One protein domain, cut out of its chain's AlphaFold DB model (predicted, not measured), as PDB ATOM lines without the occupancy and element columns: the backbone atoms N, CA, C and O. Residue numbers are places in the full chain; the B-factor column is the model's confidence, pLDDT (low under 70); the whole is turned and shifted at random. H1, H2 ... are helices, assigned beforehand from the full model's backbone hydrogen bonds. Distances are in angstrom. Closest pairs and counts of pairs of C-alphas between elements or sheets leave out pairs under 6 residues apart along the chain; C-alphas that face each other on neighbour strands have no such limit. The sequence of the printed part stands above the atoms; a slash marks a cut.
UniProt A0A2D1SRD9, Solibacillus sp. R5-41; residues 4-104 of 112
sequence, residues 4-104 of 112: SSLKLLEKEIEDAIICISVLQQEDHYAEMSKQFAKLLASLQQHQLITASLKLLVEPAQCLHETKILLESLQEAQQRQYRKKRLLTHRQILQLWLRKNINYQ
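Overview. This is residues 4 to 104 of the 112 residues of a protein of Solibacillus sp. R5-41 (UniProt A0A2D1SRD9). The longest helix, H1, and H2 stand side by side as a helical hairpin; H4 crosses one side of this hairpin, while H3 starts on residues 9 to 14 of H1, runs off at a steep angle and packs on H4. A loop, residues 46 to 63, leads from H2 to H3, and a last short turn of helix, H5, follows H4. The printed part has 101 residues with five named helices, H1 to H5 in order along the chain, and no named strand; the class is all helix. The whole is compact, with a radius of gyration of the C-alphas of 12.9 A, and rounded, spanning 39 by 34 by 23 A.

Arrangement. H1, residues 4 to 25, touches H2, residues 29 to 45, at a shallow tilt of 11 degrees, opposite ways, as a helical hairpin; the closest C-alphas, of Ile 20 and Met 32, are 5.3 A apart. With residues 9 to 14 alone, H1 touches H3, residues 64 to 83, at a steep tilt of 64 degrees, the same way; the closest C-alphas, of Glu 10 and Glu 65, are 5.9 A apart. With residues 68 to 76 alone, H3 touches H4, residues 89 to 99, at a steep tilt of 55 degrees, opposite ways; the closest C-alphas, of Ser 72 and Trp 96, are 5.2 A apart. H4 touches residues 33 to 37 of H2, about perpendicular at 84 degrees, and the closest C-alphas, of Ser 33 and His 89, are 7.0 A apart. H1 and H4 are close but not clearly touching, with the C-alphas of Ile 17 and Leu 97 closest at 7.6 A. H2 and H3 are near each other. H5, residues 101 to 104, only just touches H1, with 3 pairs of C-alphas within 8 A, the closest being those of Ser 21 and Tyr 103 at 7.0 A. H5 is apart from H2 and H3. The helix packing is mostly crossed, with one of four tilts shallow. In H1, H2, H3 and H4 every O i to N i+4 pair is within hydrogen-bond range; H5 is too short for such a pair.

Along the chain. H1 measures 32.5 A from C-alpha 4 at (147.987, 131.887, 95.801) to C-alpha 25. H2 measures 24.4 A, H3 28.5 A and H4 15.5 A. H3 begins with C-alpha 64 at (144.570, 117.535, 97.685). H5, 4.8 A long, ends with C-alpha 104 at (150.868, 105.302, 106.082).

Size, cuts and confidence. The two C-alphas farthest apart, of Ser 4 and Lys 84, are 38.8 A apart. The printed part has no cut. The link from H2 to H3, 18 residues, is long; the links H1 to H2, H3 to H4 and H4 to H5 are tight. The mean pLDDT of the printed part is 78.4, and residues 4 to 6 and 101 to 104 are under 70.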
ATOM      1  N   SER A   4     146.790 131.872  94.952       61.81
ATOM      2  CA  SER A   4     147.987 131.887  95.801       61.81
ATOM      3  C   SER A   4     147.707 131.556  97.272       61.81
ATOM      4  O   SER A   4     148.500 130.861  97.897       61.81
ATOM      5  N   SER A   5     146.574 132.000  97.822       66.88
ATOM      6  CA  SER A   5     146.214 131.760  99.227       66.88
ATOM      7  C   SER A   5     145.854 130.299  99.487       66.88
ATOM      8  O   SER A   5     146.178 129.767 100.539       66.88
ATOM      9  N   LEU A   6     145.236 129.631  98.507       68.62
ATOM     10  CA  LEU A   6     144.914 128.205  98.604       68.62
ATOM     11  C   LEU A   6     146.169 127.326  98.551       68.62
ATOM     12  O   LEU A   6     146.235 126.334  99.262       68.62
ATOM     13  N   LYS A   7     147.181 127.712  97.763       71.50
ATOM     14  CA  LYS A   7     148.471 127.004  97.722       71.50
ATOM     15  C   LYS A   7     149.265 127.138  99.022       71.50
ATOM     16  O   LYS A   7     149.915 126.186  99.432       71.50
ATOM     17  N   LEU A   8     149.226 128.313  99.655       78.31
ATOM     18  CA  LEU A   8     149.846 128.511 100.969       78.31
ATOM     19  C   LEU A   8     149.168 127.643 102.025       78.31
ATOM     20  O   LEU A   8     149.853 126.930 102.747       78.31
ATOM     21  N   LEU A   9     147.835 127.639 102.040       79.06
ATOM     22  CA  LEU A   9     147.065 126.794 102.943       79.06
ATOM     23  C   LEU A   9     147.346 125.303 102.719       79.06
ATOM     24  O   LEU A   9     147.461 124.551 103.677       79.06
ATOM     25  N   GLU A  10     147.470 124.863 101.468       80.56
ATOM     26  CA  GLU A  10     147.816 123.472 101.171       80.56
ATOM     27  C   GLU A  10     149.175 123.087 101.761       80.56
ATOM     28  O   GLU A  10     149.277 122.059 102.425       80.56
ATOM     29  N   LYS A  11     150.177 123.956 101.611       79.12
ATOM     30  CA  LYS A  11     151.497 123.742 102.204       79.12
ATOM     31  C   LYS A  11     151.462 123.761 103.736       79.12
ATOM     32  O   LYS A  11     152.095 122.925 104.366       79.12
ATOM     33  N   GLU A  12     150.688 124.659 104.345       82.62
ATOM     34  CA  GLU A  12     150.490 124.671 105.802       82.62
ATOM     35  C   GLU A  12     149.865 123.365 106.308       82.62
ATOM     36  O   GLU A  12     150.232 122.875 107.375       82.62
ATOM     37  N   ILE A  13     148.922 122.796 105.553       83.12
ATOM     38  CA  ILE A  13     148.285 121.524 105.897       83.12
ATOM     39  C   ILE A  13     149.290 120.376 105.766       83.12
ATOM     40  O   ILE A  13     149.354 119.543 106.666       83.12
ATOM     41  N   GLU A  14     150.097 120.360 104.708       81.69
ATOM     42  CA  GLU A  14     151.167 119.378 104.505       81.69
ATOM     43  C   GLU A  14     152.209 119.425 105.639       81.69
ATOM     44  O   GLU A  14     152.462 118.414 106.301       81.69
ATOM     45  N   ASP A  15     152.726 120.615 105.957       81.75
ATOM     46  CA  ASP A  15     153.688 120.828 107.045       81.75
ATOM     47  C   ASP A  15     153.095 120.415 108.407       81.75
ATOM     48  O   ASP A  15     153.762 119.794 109.245       81.75
ATOM     49  N   ALA A  16     151.809 120.707 108.635       82.88
ATOM     50  CA  ALA A  16     151.114 120.314 109.853       82.88
ATOM     51  C   ALA A  16     150.918 118.796 109.963       82.88
ATOM     52  O   ALA A  16     150.995 118.272 111.076       82.88
ATOM     53  N   ILE A  17     150.694 118.078 108.854       81.81
ATOM     54  CA  ILE A  17     150.632 116.606 108.856       81.81
ATOM     55  C   ILE A  17     151.959 116.049 109.338       81.81
ATOM     56  O   ILE A  17     151.968 115.233 110.259       81.81
ATOM     57  N   ILE A  18     153.071 116.508 108.765       79.38
ATOM     58  CA  ILE A  18     154.412 116.043 109.133       79.38
ATOM     59  C   ILE A  18     154.665 116.312 110.621       79.38
ATOM     60  O   ILE A  18     155.013 115.400 111.370       79.38
ATOM     61  N   CYS A  19     154.385 117.534 111.087       82.62
ATOM     62  CA  CYS A  19     154.565 117.912 112.489       82.62
ATOM     63  C   CYS A  19     153.705 117.067 113.448       82.62
ATOM     64  O   CYS A  19     154.211 116.537 114.435       82.62
ATOM     65  N   ILE A  20     152.412 116.892 113.156       82.19
ATOM     66  CA  ILE A  20     151.495 116.099 113.992       82.19
ATOM     67  C   ILE A  20     151.896 114.620 114.002       82.19
ATOM     68  O   ILE A  20     151.736 113.957 115.026       82.19
ATOM     69  N   SER A  21     152.448 114.115 112.899       76.12
ATOM     70  CA  SER A  21     152.925 112.735 112.785       76.12
ATOM     71  C   SER A  21     154.122 112.470 113.696       76.12
ATOM     72  O   SER A  21     154.117 111.479 114.424       76.12
ATOM     73  N   VAL A  22     155.096 113.385 113.716       79.81
ATOM     74  CA  VAL A  22     156.253 113.326 114.627       79.81
ATOM     75  C   VAL A  22     155.794 113.411 116.083       79.81
ATOM     76  O   VAL A  22     156.126 112.549 116.890       79.81
ATOM     77  N   LEU A  23     154.934 114.382 116.408       80.00
ATOM     78  CA  LEU A  23     154.414 114.557 117.770       80.00
ATOM     79  C   LEU A  23     153.611 113.348 118.268       80.00
ATOM     80  O   LEU A  23     153.552 113.105 119.471       80.00
ATOM     81  N   GLN A  24     152.987 112.583 117.368       77.31
ATOM     82  CA  GLN A  24     152.310 111.347 117.746       77.31
ATOM     83  C   GLN A  24     153.287 110.240 118.138       77.31
ATOM     84  O   GLN A  24     152.981 109.481 119.053       77.31
ATOM     85  N   GLN A  25     154.428 110.125 117.455       72.19
ATOM     86  CA  GLN A  25     155.458 109.144 117.812       72.19
ATOM     87  C   GLN A  25     156.068 109.442 119.186       72.19
ATOM     88  O   GLN A  25     156.428 108.522 119.910       72.19
ATOM     89  N   GLU A  26     156.131 110.719 119.556       79.19
ATOM     90  CA  GLU A  26     156.609 111.185 120.861       79.19
ATOM     91  C   GLU A  26     155.519 111.171 121.955       79.19
ATOM     92  O   GLU A  26     155.748 111.666 123.056       79.19
ATOM     93  N   ASP A  27     154.315 110.652 121.671       76.19
ATOM     94  CA  ASP A  27     153.152 110.671 122.577       76.19
ATOM     95  C   ASP A  27     152.785 112.085 123.102       76.19
ATOM     96  O   ASP A  27     152.131 112.269 124.135       76.19
ATOM     97  N   HIS A  28     153.137 113.132 122.348       83.00
ATOM     98  CA  HIS A  28     152.920 114.538 122.691       83.00
ATOM     99  C   HIS A  28     151.506 115.025 122.314       83.00
ATOM    100  O   HIS A  28     151.308 116.010 121.595       83.00
ATOM    101  N   TYR A  29     150.475 114.366 122.853       76.06
ATOM    102  CA  TYR A  29     149.060 114.610 122.521       76.06
ATOM    103  C   TYR A  29     148.575 116.051 122.754       76.06
ATOM    104  O   TYR A  29     147.685 116.536 122.043       76.06
ATOM    105  N   ALA A  30     149.134 116.740 123.752       78.44
ATOM    106  CA  ALA A  30     148.808 118.137 124.027       78.44
ATOM    107  C   ALA A  30     149.275 119.051 122.884       78.44
ATOM    108  O   ALA A  30     148.525 119.917 122.432       78.44
ATOM    109  N   GLU A  31     150.480 118.811 122.371       81.81
ATOM    110  CA  GLU A  31     151.078 119.610 121.306       81.81
ATOM    111  C   GLU A  31     150.428 119.293 119.954       81.81
ATOM    112  O   GLU A  31     150.081 120.214 119.212       81.81
ATOM    113  N   MET A  32     150.101 118.020 119.695       81.31
ATOM    114  CA  MET A  32     149.276 117.621 118.544       81.31
ATOM    115  C   MET A  32     147.939 118.371 118.518       81.31
ATOM    116  O   MET A  32     147.514 118.873 117.478       81.31
ATOM    117  N   SER A  33     147.274 118.470 119.675       80.38
ATOM    118  CA  SER A  33     145.980 119.148 119.788       80.38
ATOM    119  C   SER A  33     146.096 120.649 119.516       80.38
ATOM    120  O   SER A  33     145.211 121.215 118.874       80.38
ATOM    121  N   LYS A  34     147.187 121.292 119.956       85.19
ATOM    122  CA  LYS A  34     147.465 122.704 119.649       85.19
ATOM    123  C   LYS A  34     147.724 122.918 118.161       85.19
ATOM    124  O   LYS A  34     147.140 123.832 117.584       85.19
ATOM    125  N   GLN A  35     148.564 122.087 117.540       84.25
ATOM    126  CA  GLN A  35     148.866 122.190 116.107       84.25
ATOM    127  C   GLN A  35     147.609 121.993 115.261       84.25
ATOM    128  O   GLN A  35     147.317 122.782 114.366       84.25
ATOM    129  N   PHE A  36     146.791 121.007 115.620       83.81
ATOM    130  CA  PHE A  36     145.528 120.773 114.938       83.81
ATOM    131  C   PHE A  36     144.532 121.922 115.123       83.81
ATOM    132  O   PHE A  36     143.872 122.322 114.169       83.81
ATOM    133  N   ALA A  37     144.449 122.509 116.321       84.88
ATOM    134  CA  ALA A  37     143.607 123.680 116.559       84.88
ATOM    135  C   ALA A  37     144.046 124.899 115.730       84.88
ATOM    136  O   ALA A  37     143.189 125.605 115.201       84.88
ATOM    137  N   LYS A  38     145.360 125.126 115.566       87.06
ATOM    138  CA  LYS A  38     145.886 126.180 114.679       87.06
ATOM    139  C   LYS A  38     145.456 125.959 113.232       87.06
ATOM    140  O   LYS A  38     144.957 126.880 112.598       87.06
ATOM    141  N   LEU A  39     145.568 124.729 112.745       86.38
ATOM    142  CA  LEU A  39     145.168 124.366 111.388       86.38
ATOM    143  C   LEU A  39     143.652 124.523 111.163       86.38
ATOM    144  O   LEU A  39     143.231 125.046 110.132       86.38
ATOM    145  N   LEU A  40     142.818 124.181 112.152       84.56
ATOM    146  CA  LEU A  40     141.382 124.483 112.109       84.56
ATOM    147  C   LEU A  40     141.105 125.994 112.080       84.56
ATOM    148  O   LEU A  40     140.202 126.430 111.368       84.56
ATOM    149  N   ALA A  41     141.877 126.794 112.819       86.00
ATOM    150  CA  ALA A  41     141.756 128.248 112.790       86.00
ATOM    151  C   ALA A  41     142.138 128.824 111.414       86.00
ATOM    152  O   ALA A  41     141.406 129.673 110.908       86.00
ATOM    153  N   SER A  42     143.192 128.317 110.761       85.69
ATOM    154  CA  SER A  42     143.524 128.689 109.375       85.69
ATOM    155  C   SER A  42     142.362 128.369 108.428       85.69
ATOM    156  O   SER A  42     141.913 129.238 107.679       85.69
ATOM    157  N   LEU A  43     141.770 127.169 108.509       84.62
ATOM    158  CA  LEU A  43     140.591 126.824 107.699       84.62
ATOM    159  C   LEU A  43     139.402 127.777 107.926       84.62
ATOM    160  O   LEU A  43     138.674 128.089 106.980       84.62
ATOM    161  N   GLN A  44     139.190 128.231 109.165       86.25
ATOM    162  CA  GLN A  44     138.144 129.206 109.496       86.25
ATOM    163  C   GLN A  44     138.440 130.585 108.901       86.25
ATOM    164  O   GLN A  44     137.546 131.201 108.322       86.25
ATOM    165  N   GLN A  45     139.687 131.054 108.988       85.44
ATOM    166  CA  GLN A  45     140.116 132.318 108.380       85.44
ATOM    167  C   GLN A  45     139.940 132.303 106.858       85.44
ATOM    168  O   GLN A  45     139.503 133.292 106.270       85.44
ATOM    169  N   HIS A  46     140.189 131.155 106.227       83.12
ATOM    170  CA  HIS A  46     139.956 130.940 104.800       83.12
ATOM    171  C   HIS A  46     138.486 130.671 104.434       83.12
ATOM    172  O   HIS A  46     138.198 130.391 103.272       83.12
ATOM    173  N   GLN A  47     137.554 130.778 105.389       83.31
ATOM    174  CA  GLN A  47     136.113 130.562 105.196       83.31
ATOM    175  C   GLN A  47     135.767 129.182 104.613       83.31
ATOM    176  O   GLN A  47     134.744 129.017 103.951       83.31
ATOM    177  N   LEU A  48     136.600 128.170 104.868       82.88
ATOM    178  CA  LEU A  48     136.345 126.795 104.435       82.88
ATOM    179  C   LEU A  48     135.428 126.060 105.411       82.88
ATOM    180  O   LEU A  48     134.659 125.183 105.014       82.88
ATOM    181  N   ILE A  49     135.495 126.436 106.690       85.31
ATOM    182  CA  ILE A  49     134.678 125.872 107.761       85.31
ATOM    183  C   ILE A  49     134.172 126.964 108.709       85.31
ATOM    184  O   ILE A  49     134.782 128.016 108.870       85.31
ATOM    185  N   THR A  50     133.061 126.689 109.384       84.75
ATOM    186  CA  THR A  50     132.528 127.536 110.464       84.75
ATOM    187  C   THR A  50     133.252 127.304 111.794       84.75
ATOM    188  O   THR A  50     133.932 126.294 111.985       84.75
ATOM    189  N   ALA A  51     133.001 128.180 112.775       77.75
ATOM    190  CA  ALA A  51     133.377 127.964 114.180       77.75
ATOM    191  C   ALA A  51     132.855 126.624 114.742       77.75
ATOM    192  O   ALA A  51     133.500 125.989 115.568       77.75
ATOM    193  N   SER A  52     131.708 126.157 114.235       79.50
ATOM    194  CA  SER A  52     131.118 124.848 114.555       79.50
ATOM    195  C   SER A  52     131.662 123.686 113.712       79.50
ATOM    196  O   SER A  52     131.074 122.605 113.693       79.50
ATOM    197  N   LEU A  53     132.755 123.909 112.974       78.44
ATOM    198  CA  LEU A  53     133.418 122.948 112.087       78.44
ATOM    199  C   LEU A  53     132.550 122.453 110.917       78.44
ATOM    200  O   LEU A  53     132.910 121.495 110.243       78.44
ATOM    201  N   LYS A  54     131.398 123.081 110.644       81.94
ATOM    202  CA  LYS A  54     130.600 122.806 109.435       81.94
ATOM    203  C   LYS A  54     131.336 123.316 108.205       81.94
ATOM    204  O   LYS A  54     131.795 124.456 108.233       81.94
ATOM    205  N   LEU A  55     131.394 122.501 107.157       83.69
ATOM    206  CA  LEU A  55     131.973 122.890 105.876       83.69
ATOM    207  C   LEU A  55     131.138 123.991 105.217       83.69
ATOM    208  O   LEU A  55     129.910 123.921 105.203       83.69
ATOM    209  N   LEU A  56     131.826 124.993 104.678       84.38
ATOM    210  CA  LEU A  56     131.254 126.082 103.883       84.38
ATOM    211  C   LEU A  56     131.543 125.916 102.385       84.38
ATOM    212  O   LEU A  56     130.945 126.609 101.567       84.38
ATOM    213  N   VAL A  57     132.451 125.003 102.032       83.25
ATOM    214  CA  VAL A  57     132.912 124.751 100.662       83.25
ATOM    215  C   VAL A  57     132.866 123.253 100.371       83.25
ATOM    216  O   VAL A  57     133.044 122.426 101.269       83.25
ATOM    217  N   GLU A  58     132.628 122.899  99.109       79.25
ATOM    218  CA  GLU A  58     132.700 121.514  98.647       79.25
ATOM    219  C   GLU A  58     134.156 121.018  98.621       79.25
ATOM    220  O   GLU A  58     134.986 121.619  97.932       79.25
ATOM    221  N   PRO A  59     134.482 119.885  99.275       78.25
ATOM    222  CA  PRO A  59     135.845 119.345  99.296       78.25
ATOM    223  C   PRO A  59     136.436 119.106  97.901       78.25
ATOM    224  O   PRO A  59     137.644 119.214  97.712       78.25
ATOM    225  N   ALA A  60     135.590 118.808  96.907       74.25
ATOM    226  CA  ALA A  60     135.999 118.569  95.523       74.25
ATOM    227  C   ALA A  60     136.606 119.802  94.828       74.25
ATOM    228  O   ALA A  60     137.313 119.649  93.836       74.25
ATOM    229  N   GLN A  61     136.341 121.007  95.341       74.81
ATOM    230  CA  GLN A  61     136.870 122.263  94.802       74.81
ATOM    231  C   GLN A  61     138.197 122.673  95.462       74.81
ATOM    232  O   GLN A  61     138.824 123.650  95.049       74.81
ATOM    233  N   CYS A  62     138.624 121.943  96.494       78.00
ATOM    234  CA  CYS A  62     139.856 122.196  97.222       78.00
ATOM    235  C   CYS A  62     141.018 121.356  96.680       78.00
ATOM    236  O   CYS A  62     140.833 120.347  95.999       78.00
ATOM    237  N   LEU A  63     142.233 121.795  97.006       78.62
ATOM    238  CA  LEU A  63     143.456 121.075  96.671       78.62
ATOM    239  C   LEU A  63     143.599 119.803  97.533       78.62
ATOM    240  O   LEU A  63     142.802 119.592  98.446       78.62
ATOM    241  N   HIS A  64     144.557 118.928  97.222       79.62
ATOM    242  CA  HIS A  64     144.570 117.535  97.685       79.62
ATOM    243  C   HIS A  64     144.544 117.412  99.213       79.62
ATOM    244  O   HIS A  64     143.638 116.783  99.764       79.62
ATOM    245  N   GLU A  65     145.469 118.079  99.899       79.38
ATOM    246  CA  GLU A  65     145.590 117.982 101.360       79.38
ATOM    247  C   GLU A  65     144.398 118.632 102.073       79.38
ATOM    248  O   GLU A  65     143.823 118.097 103.028       79.38
ATOM    249  N   THR A  66     143.949 119.774 101.545       80.69
ATOM    250  CA  THR A  66     142.763 120.477 102.051       80.69
ATOM    251  C   THR A  66     141.506 119.631 101.877       80.69
ATOM    252  O   THR A  66     140.687 119.537 102.791       80.69
ATOM    253  N   LYS A  67     141.359 118.970 100.727       84.62
ATOM    254  CA  LYS A  67     140.254 118.059 100.440       84.62
ATOM    255  C   LYS A  67     140.233 116.907 101.440       84.62
ATOM    256  O   LYS A  67     139.181 116.654 102.022       84.62
ATOM    257  N   ILE A  68     141.367 116.250 101.691       83.00
ATOM    258  CA  ILE A  68     141.440 115.121 102.635       83.00
ATOM    259  C   ILE A  68     141.034 115.558 104.047       83.00
ATOM    260  O   ILE A  68     140.262 114.868 104.724       83.00
ATOM    261  N   LEU A  69     141.502 116.723 104.492       84.50
ATOM    262  CA  LEU A  69     141.136 117.298 105.784       84.50
ATOM    263  C   LEU A  69     139.633 117.602 105.881       84.50
ATOM    264  O   LEU A  69     138.982 117.221 106.858       84.50
ATOM    265  N   LEU A  70     139.062 118.232 104.854       85.00
ATOM    266  CA  LEU A  70     137.635 118.550 104.783       85.00
ATOM    267  C   LEU A  70     136.760 117.287 104.736       85.00
ATOM    268  O   LEU A  70     135.770 117.193 105.461       85.00
ATOM    269  N   GLU A  71     137.148 116.272 103.966       85.12
ATOM    270  CA  GLU A  71     136.465 114.975 103.946       85.12
ATOM    271  C   GLU A  71     136.551 114.257 105.299       85.12
ATOM    272  O   GLU A  71     135.615 113.567 105.708       85.12
ATOM    273  N   SER A  72     137.668 114.400 106.016       84.88
ATOM    274  CA  SER A  72     137.844 113.840 107.363       84.88
ATOM    275  C   SER A  72     136.926 114.520 108.378       84.88
ATOM    276  O   SER A  72     136.302 113.844 109.197       84.88
ATOM    277  N   LEU A  73     136.790 115.846 108.289       84.50
ATOM    278  CA  LEU A  73     135.839 116.632 109.079       84.50
ATOM    279  C   LEU A  73     134.394 116.215 108.794       84.50
ATOM    280  O   LEU A  73     133.632 115.955 109.729       84.50
ATOM    281  N   GLN A  74     134.030 116.094 107.517       84.75
ATOM    282  CA  GLN A  74     132.695 115.675 107.103       84.75
ATOM    283  C   GLN A  74     132.370 114.264 107.610       84.75
ATOM    284  O   GLN A  74     131.290 114.021 108.151       84.75
ATOM    285  N   GLU A  75     133.317 113.334 107.496       83.81
ATOM    286  CA  GLU A  75     133.145 111.971 107.984       83.81
ATOM    287  C   GLU A  75     133.031 111.915 109.512       83.81
ATOM    288  O   GLU A  75     132.184 111.188 110.045       83.81
ATOM    289  N   ALA A  76     133.838 112.704 110.228       82.50
ATOM    290  CA  ALA A  76     133.727 112.834 111.673       82.50
ATOM    291  C   ALA A  76     132.315 113.306 112.051       82.50
ATOM    292  O   ALA A  76     131.631 112.627 112.814       82.50
ATOM    293  N   GLN A  77     131.824 114.383 111.437       80.88
ATOM    294  CA  GLN A  77     130.476 114.904 111.681       80.88
ATOM    295  C   GLN A  77     129.374 113.885 111.374       80.88
ATOM    296  O   GLN A  77     128.461 113.708 112.182       80.88
ATOM    297  N   GLN A  78     129.462 113.158 110.258       80.62
ATOM    298  CA  GLN A  78     128.475 112.130 109.911       80.62
ATOM    299  C   GLN A  78     128.454 110.978 110.920       80.62
ATOM    300  O   GLN A  78     127.382 110.547 111.359       80.62
ATOM    301  N   ARG A  79     129.631 110.484 111.332       76.25
ATOM    302  CA  ARG A  79     129.745 109.434 112.358       76.25
ATOM    303  C   ARG A  79     129.134 109.881 113.680       76.25
ATOM    304  O   ARG A  79     128.576 109.060 114.408       76.25
ATOM    305  N   GLN A  80     129.216 111.168 113.982       75.12
ATOM    306  CA  GLN A  80     128.655 111.736 115.196       75.12
ATOM    307  C   GLN A  80     127.167 111.969 115.152       75.12
ATOM    308  O   GLN A  80     126.492 111.605 116.111       75.12
ATOM    309  N   TYR A  81     126.653 112.487 114.043       70.81
ATOM    310  CA  TYR A  81     125.218 112.592 113.832       70.81
ATOM    311  C   TYR A  81     124.547 111.222 114.005       70.81
ATOM    312  O   TYR A  81     123.545 111.096 114.705       70.81
ATOM    313  N   ARG A  82     125.182 110.158 113.487       70.12
ATOM    314  CA  ARG A  82     124.724 108.771 113.673       70.12
ATOM    315  C   ARG A  82     124.832 108.262 115.117       70.12
ATOM    316  O   ARG A  82     124.010 107.450 115.523       70.12
ATOM    317  N   LYS A  83     125.835 108.697 115.891       72.06
ATOM    318  CA  LYS A  83     126.111 108.194 117.255       72.06
ATOM    319  C   LYS A  83     125.612 109.099 118.392       72.06
ATOM    320  O   LYS A  83     125.756 108.700 119.544       72.06
ATOM    321  N   LYS A  84     125.067 110.289 118.101       70.38
ATOM    322  CA  LYS A  84     124.668 111.329 119.075       70.38
ATOM    323  C   LYS A  84     125.758 111.634 120.126       70.38
ATOM    324  O   LYS A  84     125.477 111.708 121.318       70.38
ATOM    325  N   ARG A  85     127.022 111.767 119.700       70.56
ATOM    326  CA  ARG A  85     128.182 112.062 120.577       70.56
ATOM    327  C   ARG A  85     128.865 113.376 120.186       70.56
ATOM    328  O   ARG A  85     128.755 113.785 119.037       70.56
ATOM    329  N   LEU A  86     129.582 113.997 121.132       70.31
ATOM    330  CA  LEU A  86     130.308 115.267 120.951       70.31
ATOM    331  C   LEU A  86     131.566 115.126 120.083       70.31
ATOM    332  O   LEU A  86     132.344 114.185 120.271       70.31
ATOM    333  N   LEU A  87     131.790 116.082 119.169       71.81
ATOM    334  CA  LEU A  87     132.969 116.180 118.288       71.81
ATOM    335  C   LEU A  87     134.188 116.535 119.102       71.81
ATOM    336  O   LEU A  87     134.269 117.616 119.671       71.81
ATOM    337  N   THR A  88     135.141 115.609 119.157       75.38
ATOM    338  CA  THR A  88     136.435 115.870 119.773       75.38
ATOM    339  C   THR A  88     137.489 115.996 118.691       75.38
ATOM    340  O   THR A  88     137.507 115.223 117.730       75.38
ATOM    341  N   HIS A  89     138.407 116.945 118.872       74.00
ATOM    342  CA  HIS A  89     139.545 117.139 117.973       74.00
ATOM    343  C   HIS A  89     140.309 115.832 117.728       74.00
ATOM    344  O   HIS A  89     140.666 115.537 116.594       74.00
ATOM    345  N   ARG A  90     140.441 114.980 118.755       72.25
ATOM    346  CA  ARG A  90     141.086 113.661 118.653       72.25
ATOM    347  C   ARG A  90     140.440 112.745 117.608       72.25
ATOM    348  O   ARG A  90     141.159 112.056 116.895       72.25
ATOM    349  N   GLN A  91     139.109 112.718 117.504       75.75
ATOM    350  CA  GLN A  91     138.422 111.866 116.522       75.75
ATOM    351  C   GLN A  91     138.653 112.345 115.090       75.75
ATOM    352  O   GLN A  91     138.867 111.526 114.198       75.75
ATOM    353  N   ILE A  92     138.624 113.662 114.884       80.56
ATOM    354  CA  ILE A  92     138.872 114.273 113.578       80.56
ATOM    355  C   ILE A  92     140.324 114.016 113.165       80.56
ATOM    356  O   ILE A  92     140.576 113.540 112.063       80.56
ATOM    357  N   LEU A  93     141.261 114.248 114.084       77.94
ATOM    358  CA  LEU A  93     142.693 114.063 113.873       77.94
ATOM    359  C   LEU A  93     143.025 112.603 113.532       77.94
ATOM    360  O   LEU A  93     143.743 112.345 112.576       77.94
ATOM    361  N   GLN A  94     142.434 111.631 114.235       77.81
ATOM    362  CA  GLN A  94     142.617 110.208 113.915       77.81
ATOM    363  C   GLN A  94     142.077 109.821 112.534       77.81
ATOM    364  O   GLN A  94     142.677 108.992 111.854       77.81
ATOM    365  N   LEU A  95     140.930 110.371 112.129       79.88
ATOM    366  CA  LEU A  95     140.374 110.132 110.795       79.88
ATOM    367  C   LEU A  95     141.263 110.724 109.706       79.88
ATOM    368  O   LEU A  95     141.530 110.061 108.709       79.88
ATOM    369  N   TRP A  96     141.745 111.938 109.942       81.50
ATOM    370  CA  TRP A  96     142.604 112.660 109.023       81.50
ATOM    371  C   TRP A  96     143.954 111.968 108.823       81.50
ATOM    372  O   TRP A  96     144.319 111.660 107.692       81.50
ATOM    373  N   LEU A  97     144.629 111.580 109.907       75.50
ATOM    374  CA  LEU A  97     145.873 110.807 109.828       75.50
ATOM    375  C   LEU A  97     145.696 109.466 109.110       75.50
ATOM    376  O   LEU A  97     146.545 109.066 108.322       75.50
ATOM    377  N   ARG A  98     144.575 108.769 109.339       74.31
ATOM    378  CA  ARG A  98     144.294 107.496 108.654       74.31
ATOM    379  C   ARG A  98     144.095 107.654 107.151       74.31
ATOM    380  O   ARG A  98     144.381 106.703 106.430       74.31
ATOM    381  N   LYS A  99     143.567 108.794 106.697       72.81
ATOM    382  CA  LYS A  99     143.320 109.073 105.276       72.81
ATOM    383  C   LYS A  99     144.564 109.545 104.528       72.81
ATOM    384  O   LYS A  99     144.620 109.366 103.316       72.81
ATOM    385  N   ASN A 100     145.558 110.092 105.224       70.88
ATOM    386  CA  ASN A 100     146.799 110.525 104.598       70.88
ATOM    387  C   ASN A 100     147.742 109.345 104.340       70.88
ATOM    388  O   ASN A 100     148.302 108.740 105.253       70.88
ATOM    389  N   ILE A 101     147.937 109.019 103.061       56.88
ATOM    390  CA  ILE A 101     148.795 107.915 102.608       56.88
ATOM    391  C   ILE A 101     150.271 108.165 102.951       56.88
ATOM    392  O   ILE A 101     150.984 107.202 103.218       56.88
ATOM    393  N   ASN A 102     150.728 109.420 103.019       53.56
ATOM    394  CA  ASN A 102     152.099 109.748 103.438       53.56
ATOM    395  C   ASN A 102     152.348 109.375 104.909       53.56
ATOM    396  O   ASN A 102     153.384 108.799 105.223       53.56
ATOM    397  N   TYR A 103     151.344 109.525 105.783       55.12
ATOM    398  CA  TYR A 103     151.388 108.969 107.142       55.12
ATOM    399  C   TYR A 103     151.513 107.434 107.128       55.12
ATOM    400  O   TYR A 103     152.270 106.851 107.899       55.12
ATOM    401  N   GLN A 104     150.811 106.762 106.210       52.97
ATOM    402  CA  GLN A 104     150.868 105.302 106.082       52.97
ATOM    403  C   GLN A 104     152.143 104.763 105.417       52.97
ATOM    404  O   GLN A 104     152.487 103.608 105.650       52.97
TER     405      GLN A 104